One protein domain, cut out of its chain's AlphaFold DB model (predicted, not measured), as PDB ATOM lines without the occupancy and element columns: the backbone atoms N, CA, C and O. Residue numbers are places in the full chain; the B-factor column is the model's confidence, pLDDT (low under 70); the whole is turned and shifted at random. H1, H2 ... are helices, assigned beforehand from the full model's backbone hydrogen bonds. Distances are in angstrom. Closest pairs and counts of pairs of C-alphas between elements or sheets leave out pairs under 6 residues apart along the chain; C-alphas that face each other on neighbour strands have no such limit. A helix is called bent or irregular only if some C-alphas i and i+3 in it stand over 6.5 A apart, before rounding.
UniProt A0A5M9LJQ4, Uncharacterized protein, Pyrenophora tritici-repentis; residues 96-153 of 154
ATOM      1  N   ASP A  96     151.290 204.270  88.162       80.12
ATOM      2  CA  ASP A  96     150.256 203.310  87.781       80.12
ATOM      3  C   ASP A  96     150.500 201.949  88.442       80.12
ATOM      4  O   ASP A  96     149.547 201.294  88.874       80.12
ATOM      5  N   GLU A  97     151.760 201.543  88.606       83.50
ATOM      6  CA  GLU A  97     152.130 200.325  89.328       83.50
ATOM      7  C   GLU A  97     151.878 200.437  90.845       83.50
ATOM      8  O   GLU A  97     151.417 199.475  91.467       83.50
ATOM      9  N   GLU A  98     152.127 201.593  91.472       84.44
ATOM     10  CA  GLU A  98     151.731 201.835  92.870       84.44
ATOM     11  C   GLU A  98     150.204 201.849  93.011       84.44
ATOM     12  O   GLU A  98     149.668 201.236  93.937       84.44
ATOM     13  N   ARG A  99     149.479 202.483  92.078       85.19
ATOM     14  CA  ARG A  99     148.008 202.497  92.082       85.19
ATOM     15  C   ARG A  99     147.436 201.087  91.913       85.19
ATOM     16  O   ARG A  99     146.489 200.723  92.612       85.19
ATOM     17  N   ALA A 100     148.027 200.269  91.040       86.38
ATOM     18  CA  ALA A 100     147.656 198.866  90.867       86.38
ATOM     19  C   ALA A 100     147.906 198.052  92.145       86.38
ATOM     20  O   ALA A 100     147.012 197.342  92.606       86.38
ATOM     21  N   ARG A 101     149.069 198.218  92.787       87.31
ATOM     22  CA  ARG A 101     149.378 197.563  94.067       87.31
ATOM     23  C   ARG A 101     148.451 197.996  95.197       87.31
ATOM     24  O   ARG A 101     148.052 197.166  96.013       87.31
ATOM     25  N   ALA A 102     148.107 199.279  95.267       88.81
ATOM     26  CA  ALA A 102     147.174 199.797  96.260       88.81
ATOM     27  C   ALA A 102     145.771 199.208  96.067       88.81
ATOM     28  O   ALA A 102     145.169 198.747  97.037       88.81
ATOM     29  N   ARG A 103     145.301 199.120  94.815       89.06
ATOM     30  CA  ARG A 103     144.062 198.418  94.460       89.06
ATOM     31  C   ARG A 103     144.106 196.945  94.871       89.06
ATOM     32  O   ARG A 103     143.174 196.475  95.515       89.06
ATOM     33  N   GLU A 104     145.174 196.221  94.543       90.56
ATOM     34  CA  GLU A 104     145.316 194.804  94.910       90.56
ATOM     35  C   GLU A 104     145.297 194.594  96.427       90.56
ATOM     36  O   GLU A 104     144.640 193.675  96.918       90.56
ATOM     37  N   ARG A 105     145.982 195.458  97.187       89.19
ATOM     38  CA  ARG A 105     145.977 195.413  98.656       89.19
ATOM     39  C   ARG A 105     144.595 195.694  99.230       89.19
ATOM     40  O   ARG A 105     144.174 194.970 100.127       89.19
ATOM     41  N   TYR A 106     143.885 196.684  98.694       89.25
ATOM     42  CA  TYR A 106     142.510 196.977  99.093       89.25
ATOM     43  C   TYR A 106     141.587 195.776  98.840       89.25
ATOM     44  O   TYR A 106     140.942 195.280  99.762       89.25
ATOM     45  N   GLN A 107     141.620 195.208  97.632       87.81
ATOM     46  CA  GLN A 107     140.835 194.016  97.285       87.81
ATOM     47  C   GLN A 107     141.209 192.787  98.126       87.81
ATOM     48  O   GLN A 107     140.358 191.952  98.439       87.81
ATOM     49  N   ALA A 108     142.482 192.641  98.497       87.75
ATOM     50  CA  ALA A 108     142.914 191.579  99.392       87.75
ATOM     51  C   ALA A 108     142.364 191.771 100.813       87.75
ATOM     52  O   ALA A 108     141.953 190.782 101.422       87.75
ATOM     53  N   ALA A 109     142.319 193.011 101.307       88.12
ATOM     54  CA  ALA A 109     141.803 193.352 102.629       88.12
ATOM     55  C   ALA A 109     140.274 193.212 102.735       88.12
ATOM     56  O   ALA A 109     139.772 192.877 103.804       88.12
ATOM     57  N   LEU A 110     139.536 193.351 101.627       85.50
ATOM     58  CA  LEU A 110     138.094 193.061 101.574       85.50
ATOM     59  C   LEU A 110     137.751 191.590 101.847       85.50
ATOM     60  O   LEU A 110     136.604 191.256 102.145       85.50
ATOM     61  N   LYS A 111     138.724 190.674 101.751       84.31
ATOM     62  CA  LYS A 111     138.473 189.260 102.039       84.31
ATOM     63  C   LYS A 111     138.149 189.094 103.527       84.31
ATOM     64  O   LYS A 111     138.974 189.477 104.360       84.31
ATOM     65  N   PRO A 112     137.015 188.459 103.877       75.88
ATOM     66  CA  PRO A 112     136.643 188.259 105.267       75.88
ATOM     67  C   PRO A 112     137.707 187.470 106.021       75.88
ATOM     68  O   PRO A 112     138.311 186.520 105.503       75.88
ATOM     69  N   MET A 113     137.899 187.826 107.283       77.88
ATOM     70  CA  MET A 113     138.786 187.084 108.161       77.88
ATOM     71  C   MET A 113     138.353 185.639 108.322       77.88
ATOM     72  O   MET A 113     137.188 185.327 108.553       77.88
ATOM     73  N   ARG A 114     139.341 184.748 108.320       75.31
ATOM     74  CA  ARG A 114     139.120 183.318 108.562       75.31
ATOM     75  C   ARG A 114     138.848 182.989 110.033       75.31
ATOM     76  O   ARG A 114     138.371 181.897 110.322       75.31
ATOM     77  N   SER A 115     139.185 183.894 110.954       79.00
ATOM     78  CA  SER A 115     138.999 183.728 112.399       79.00
ATOM     79  C   SER A 115     138.667 185.064 113.059       79.00
ATOM     80  O   SER A 115     139.320 186.069 112.786       79.00
ATOM     81  N   THR A 116     137.701 185.052 113.976       76.38
ATOM     82  CA  THR A 116     137.251 186.227 114.738       76.38
ATOM     83  C   THR A 116     138.281 186.727 115.752       76.38
ATOM     84  O   THR A 116     138.191 187.858 116.215       76.38
ATOM     85  N   THR A 117     139.289 185.916 116.088       81.19
ATOM     86  CA  THR A 117     140.374 186.312 117.001       81.19
ATOM     87  C   THR A 117     141.299 187.373 116.393       81.19
ATOM     88  O   THR A 117     141.953 188.095 117.133       81.19
ATOM     89  N   ASN A 118     141.329 187.507 115.062       83.31
ATOM     90  CA  ASN A 118     142.234 188.417 114.344       83.31
ATOM     91  C   ASN A 118     141.547 189.719 113.893       83.31
ATOM     92  O   ASN A 118     142.030 190.380 112.974       83.31
ATOM     93  N   TRP A 119     140.419 190.071 114.516       83.81
ATOM     94  CA  TRP A 119     139.561 191.173 114.073       83.81
ATOM     95  C   TRP A 119     140.232 192.541 114.073       83.81
ATOM     96  O   TRP A 119     140.097 193.275 113.098       83.81
ATOM     97  N   GLU A 120     141.018 192.847 115.102       87.06
ATOM     98  CA  GLU A 120     141.751 194.114 115.190       87.06
ATOM     99  C   GLU A 120     142.823 194.216 114.104       87.06
ATOM    100  O   GLU A 120     142.969 195.253 113.461       87.06
ATOM    101  N   THR A 121     143.551 193.122 113.862       87.06
ATOM    102  CA  THR A 121     144.606 193.071 112.844       87.06
ATOM    103  C   THR A 121     144.038 193.306 111.453       87.06
ATOM    104  O   THR A 121     144.540 194.150 110.722       87.06
ATOM    105  N   TRP A 122     142.963 192.604 111.105       88.19
ATOM    106  CA  TRP A 122     142.319 192.772 109.807       88.19
ATOM    107  C   TRP A 122     141.706 194.157 109.629       88.19
ATOM    108  O   TRP A 122     141.825 194.733 108.553       88.19
ATOM    109  N   LEU A 123     141.084 194.715 110.675       88.31
ATOM    110  CA  LEU A 123     140.501 196.051 110.593       88.31
ATOM    111  C   LEU A 123     141.584 197.107 110.334       88.31
ATOM    112  O   LEU A 123     141.386 197.982 109.499       88.31
ATOM    113  N   ASN A 124     142.743 196.987 110.989       89.25
ATOM    114  CA  ASN A 124     143.889 197.861 110.740       89.25
ATOM    115  C   ASN A 124     144.460 197.689 109.323       89.25
ATOM    116  O   ASN A 124     144.817 198.674 108.681       89.25
ATOM    117  N   GLU A 125     144.554 196.453 108.823       87.94
ATOM    118  CA  GLU A 125     145.008 196.179 107.453       87.94
ATOM    119  C   GLU A 125     144.053 196.771 106.411       87.94
ATOM    120  O   GLU A 125     144.503 197.376 105.436       87.94
ATOM    121  N   TYR A 126     142.743 196.644 106.636       89.56
ATOM    122  CA  TYR A 126     141.715 197.258 105.804       89.56
ATOM    123  C   TYR A 126     141.794 198.785 105.832       89.56
ATOM    124  O   TYR A 126     141.865 199.395 104.769       89.56
ATOM    125  N   ASP A 127     141.846 199.400 107.015       88.88
ATOM    126  CA  ASP A 127     141.936 200.857 107.175       88.88
ATOM    127  C   ASP A 127     143.180 201.431 106.482       88.88
ATOM    128  O   ASP A 127     143.099 202.389 105.705       88.88
ATOM    129  N   GLN A 128     144.332 200.778 106.666       90.75
ATOM    130  CA  GLN A 128     145.575 201.159 106.006       90.75
ATOM    131  C   GLN A 128     145.479 201.018 104.479       90.75
ATOM    132  O   GLN A 128     145.931 201.905 103.749       90.75
ATOM    133  N   ALA A 129     144.909 199.916 103.984       89.94
ATOM    134  CA  ALA A 129     144.761 199.674 102.552       89.94
ATOM    135  C   ALA A 129     143.767 200.648 101.902       89.94
ATOM    136  O   ALA A 129     144.069 201.191 100.840       89.94
ATOM    137  N   ALA A 130     142.630 200.910 102.550       87.12
ATOM    138  CA  ALA A 130     141.612 201.851 102.096       87.12
ATOM    139  C   ALA A 130     142.165 203.280 102.052       87.12
ATOM    140  O   ALA A 130     142.123 203.911 100.999       87.12
ATOM    141  N   THR A 131     142.803 203.745 103.131       88.62
ATOM    142  CA  THR A 131     143.437 205.074 103.189       88.62
ATOM    143  C   THR A 131     144.487 205.242 102.091       88.62
ATOM    144  O   THR A 131     144.569 206.278 101.424       88.62
ATOM    145  N   ARG A 132     145.314 204.212 101.863       86.88
ATOM    146  CA  ARG A 132     146.351 204.255 100.828       86.88
ATOM    147  C   ARG A 132     145.759 204.261  99.416       86.88
ATOM    148  O   ARG A 132     146.273 204.983  98.567       86.88
ATOM    149  N   ALA A 133     144.707 203.482  99.172       87.94
ATOM    150  CA  ALA A 133     144.000 203.437  97.894       87.94
ATOM    151  C   ALA A 133     143.239 204.744  97.606       87.94
ATOM    152  O   ALA A 133     143.284 205.229  96.478       87.94
ATOM    153  N   GLU A 134     142.631 205.361  98.623       86.94
ATOM    154  CA  GLU A 134     142.012 206.689  98.533       86.94
ATOM    155  C   GLU A 134     143.050 207.764  98.185       86.94
ATOM    156  O   GLU A 134     142.853 208.536  97.250       86.94
ATOM    157  N   THR A 135     144.203 207.758  98.865       87.06
ATOM    158  CA  THR A 135     145.303 208.711  98.618       87.06
ATOM    159  C   THR A 135     145.839 208.639  97.180       87.06
ATOM    160  O   THR A 135     146.346 209.628  96.661       87.06
ATOM    161  N   LEU A 136     145.755 207.468  96.540       86.06
ATOM    162  CA  LEU A 136     146.202 207.228  95.162       86.06
ATOM    163  C   LEU A 136     145.060 207.307  94.132       86.06
ATOM    164  O   LEU A 136     145.256 206.931  92.972       86.06
ATOM    165  N   GLU A 137     143.884 207.781  94.556       86.75
ATOM    166  CA  GLU A 137     142.686 207.964  93.730       86.75
ATOM    167  C   GLU A 137     142.245 206.675  93.011       86.75
ATOM    168  O   GLU A 137     141.828 206.670  91.851       86.75
ATOM    169  N   VAL A 138     142.340 205.533  93.702       84.50
ATOM    170  CA  VAL A 138     141.808 204.260  93.202       84.50
ATOM    171  C   VAL A 138     140.283 204.375  93.095       84.50
ATOM    172  O   VAL A 138     139.594 204.616  94.087       84.50
ATOM    173  N   ALA A 139     139.755 204.199  91.880       80.50
ATOM    174  CA  ALA A 139     138.351 204.452  91.538       80.50
ATOM    175  C   ALA A 139     137.342 203.736  92.454       80.50
ATOM    176  O   ALA A 139     136.294 204.295  92.769       80.50
ATOM    177  N   GLU A 140     137.676 202.527  92.900       76.19
ATOM    178  CA  GLU A 140     136.862 201.692  93.783       76.19
ATOM    179  C   GLU A 140     136.668 202.297  95.182       76.19
ATOM    180  O   GLU A 140     135.622 202.105  95.792       76.19
ATOM    181  N   VAL A 141     137.636 203.083  95.668       77.31
ATOM    182  CA  VAL A 141     137.602 203.682  97.016       77.31
ATOM    183  C   VAL A 141     137.114 205.135  96.992       77.31
ATOM    184  O   VAL A 141     136.632 205.659  97.990       77.31
ATOM    185  N   MET A 142     137.162 205.784  95.826       76.69
ATOM    186  CA  MET A 142     136.723 207.174  95.640       76.69
ATOM    187  C   MET A 142     135.208 207.369  95.802       76.69
ATOM    188  O   MET A 142     134.742 208.482  96.047       76.69
ATOM    189  N   GLN A 143     134.415 206.307  95.650       75.94
ATOM    190  CA  GLN A 143     132.967 206.360  95.821       75.94
ATOM    191  C   GLN A 143     132.597 205.832  97.204       75.94
ATOM    192  O   GLN A 143     132.524 204.626  97.410       75.94
ATOM    193  N   THR A 144     132.295 206.730  98.147       67.75
ATOM    194  CA  THR A 144     131.957 206.369  99.539       67.75
ATOM    195  C   THR A 144     130.849 205.316  99.628       67.75
ATOM    196  O   THR A 144     130.895 204.449 100.494       67.75
ATOM    197  N   GLN A 145     129.875 205.350  98.711       65.94
ATOM    198  CA  GLN A 145     128.816 204.342  98.657       65.94
ATOM    199  C   GLN A 145     129.338 202.962  98.227       65.94
ATOM    200  O   GLN A 145     128.942 201.972  98.826       65.94
ATOM    201  N   ALA A 146     130.263 202.894  97.266       67.19
ATOM    202  CA  ALA A 146     130.880 201.637  96.843       67.19
ATOM    203  C   ALA A 146     131.712 201.012  97.973       67.19
ATOM    204  O   ALA A 146     131.617 199.818  98.216       67.19
ATOM    205  N   VAL A 147     132.432 201.836  98.743       65.75
ATOM    206  CA  VAL A 147     133.190 201.383  99.923       65.75
ATOM    207  C   VAL A 147     132.269 200.832 101.016       65.75
ATOM    208  O   VAL A 147     132.592 199.832 101.654       65.75
ATOM    209  N   ILE A 148     131.123 201.481 101.249       71.44
ATOM    210  CA  ILE A 148     130.114 201.007 102.207       71.44
ATOM    211  C   ILE A 148     129.533 199.666 101.747       71.44
ATOM    212  O   ILE A 148     129.418 198.750 102.560       71.44
ATOM    213  N   ASP A 149     129.196 199.545 100.465       74.06
ATOM    214  CA  ASP A 149     128.630 198.321  99.897       74.06
ATOM    215  C   ASP A 149     129.649 197.161  99.943       74.06
ATOM    216  O   ASP A 149     129.299 196.045 100.335       74.06
ATOM    217  N   ASP A 150     130.925 197.436  99.658       70.31
ATOM    218  CA  ASP A 150     132.029 196.475  99.758       70.31
ATOM    219  C   ASP A 150     132.284 196.026 101.209       70.31
ATOM    220  O   ASP A 150     132.539 194.847 101.467       70.31
ATOM    221  N   PHE A 151     132.196 196.945 102.177       66.06
ATOM    222  CA  PHE A 151     132.423 196.641 103.593       66.06
ATOM    223  C   PHE A 151     131.266 195.865 104.229       66.06
ATOM    224  O   PHE A 151     131.483 194.999 105.079       66.06
ATOM    225  N   LEU A 152     130.028 196.181 103.845       74.12
ATOM    226  CA  LEU A 152     128.839 195.533 104.395       74.12
ATOM    227  C   LEU A 152     128.564 194.163 103.769       74.12
ATOM    228  O   LEU A 152     127.823 193.390 104.373       74.12
ATOM    229  N   GLY A 153     129.202 193.856 102.633       64.31
ATOM    230  CA  GLY A 153     129.023 192.617 101.888       64.31
ATOM    231  C   GLY A 153     127.605 192.514 101.334       64.31
ATOM    232  O   GLY A 153     126.660 192.261 102.078       64.31
TER     233      GLY A 153
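This is residues 96 to 153 of the 154 residues of an uncharacterized protein of Pyrenophora tritici-repentis (UniProt A0A5M9LJQ4). A helical hairpin of two long helices, H1 and H2, lies side by side, and from the far end of H2 the chain steps through the tiny helix H3 into H4, which folds back as a separate arm with a gap between it and the hairpin. The turn of the hairpin sticks out at the other end, with residues 114 to 120 standing free. The printed part has 58 residues with four named helices, H1, H2, H3 and H4 in that order, and no named strand; the class is all helix. The whole is compact, with a radius of gyration of the C-alphas of 11.3 A, and its outline is only just elongated, spanning 35 by 23 by 13 A.

Find C-alpha 96 at (150.256, 203.310, 87.781); there H1 begins, and it runs through residues 96 to 109 over 19.8 A. After a short link of six residues, look for C-alpha 116 at (137.251, 186.227, 114.738), where H2 begins; it is the longest helix, residues 116 to 135, 28.8 A from first to last C-alpha. H2 is irregular, with C-alphas 117 and 120 8.1 A apart, and it has a kink of 30 degrees near residue 123. Next comes H3, residues 139 to 142, 5.2 A long. H4, residues 144 to 152, covers 12.3 A and ends with C-alpha 152 at (128.839, 195.533, 104.395).

Begin with the hairpin: H1 and H2 touch, and their closest C-alphas, those of Tyr 106 and Ala 129, are 4.9 A apart. They run opposite ways at a shallow tilt of 25 degrees. H2 touches H3 with residues 130 to 134 alone; the closest C-alphas are those of Glu 134 and Val 141, at 5.5 A. H1 and H3 are close but not clearly touching, their closest C-alphas, Arg 103 and Glu 140, being 7.9 A apart. H3 and H4 only just touch, with 3 pairs of C-alphas within 8 A, and only at the corner by their link; the closest C-alphas are those of Val 141 and Val 147, at 5.8 A. H4 is apart from H1 and from H2. In H1 and H4 every O i to N i+4 pair is within hydrogen-bond range, in H2 14 of 16 are, and H3 is too short for such a pair.

The two C-alphas farthest apart, those of Asp 96 and Thr 117, are 35.2 A from each other. The printed part has no cut. The links from H2 to H3 and from H3 to H4 are tight, and no link is long. The mean pLDDT of the printed part is 82.1; look for values under 70 at residues 144 to 147, 151 and 153.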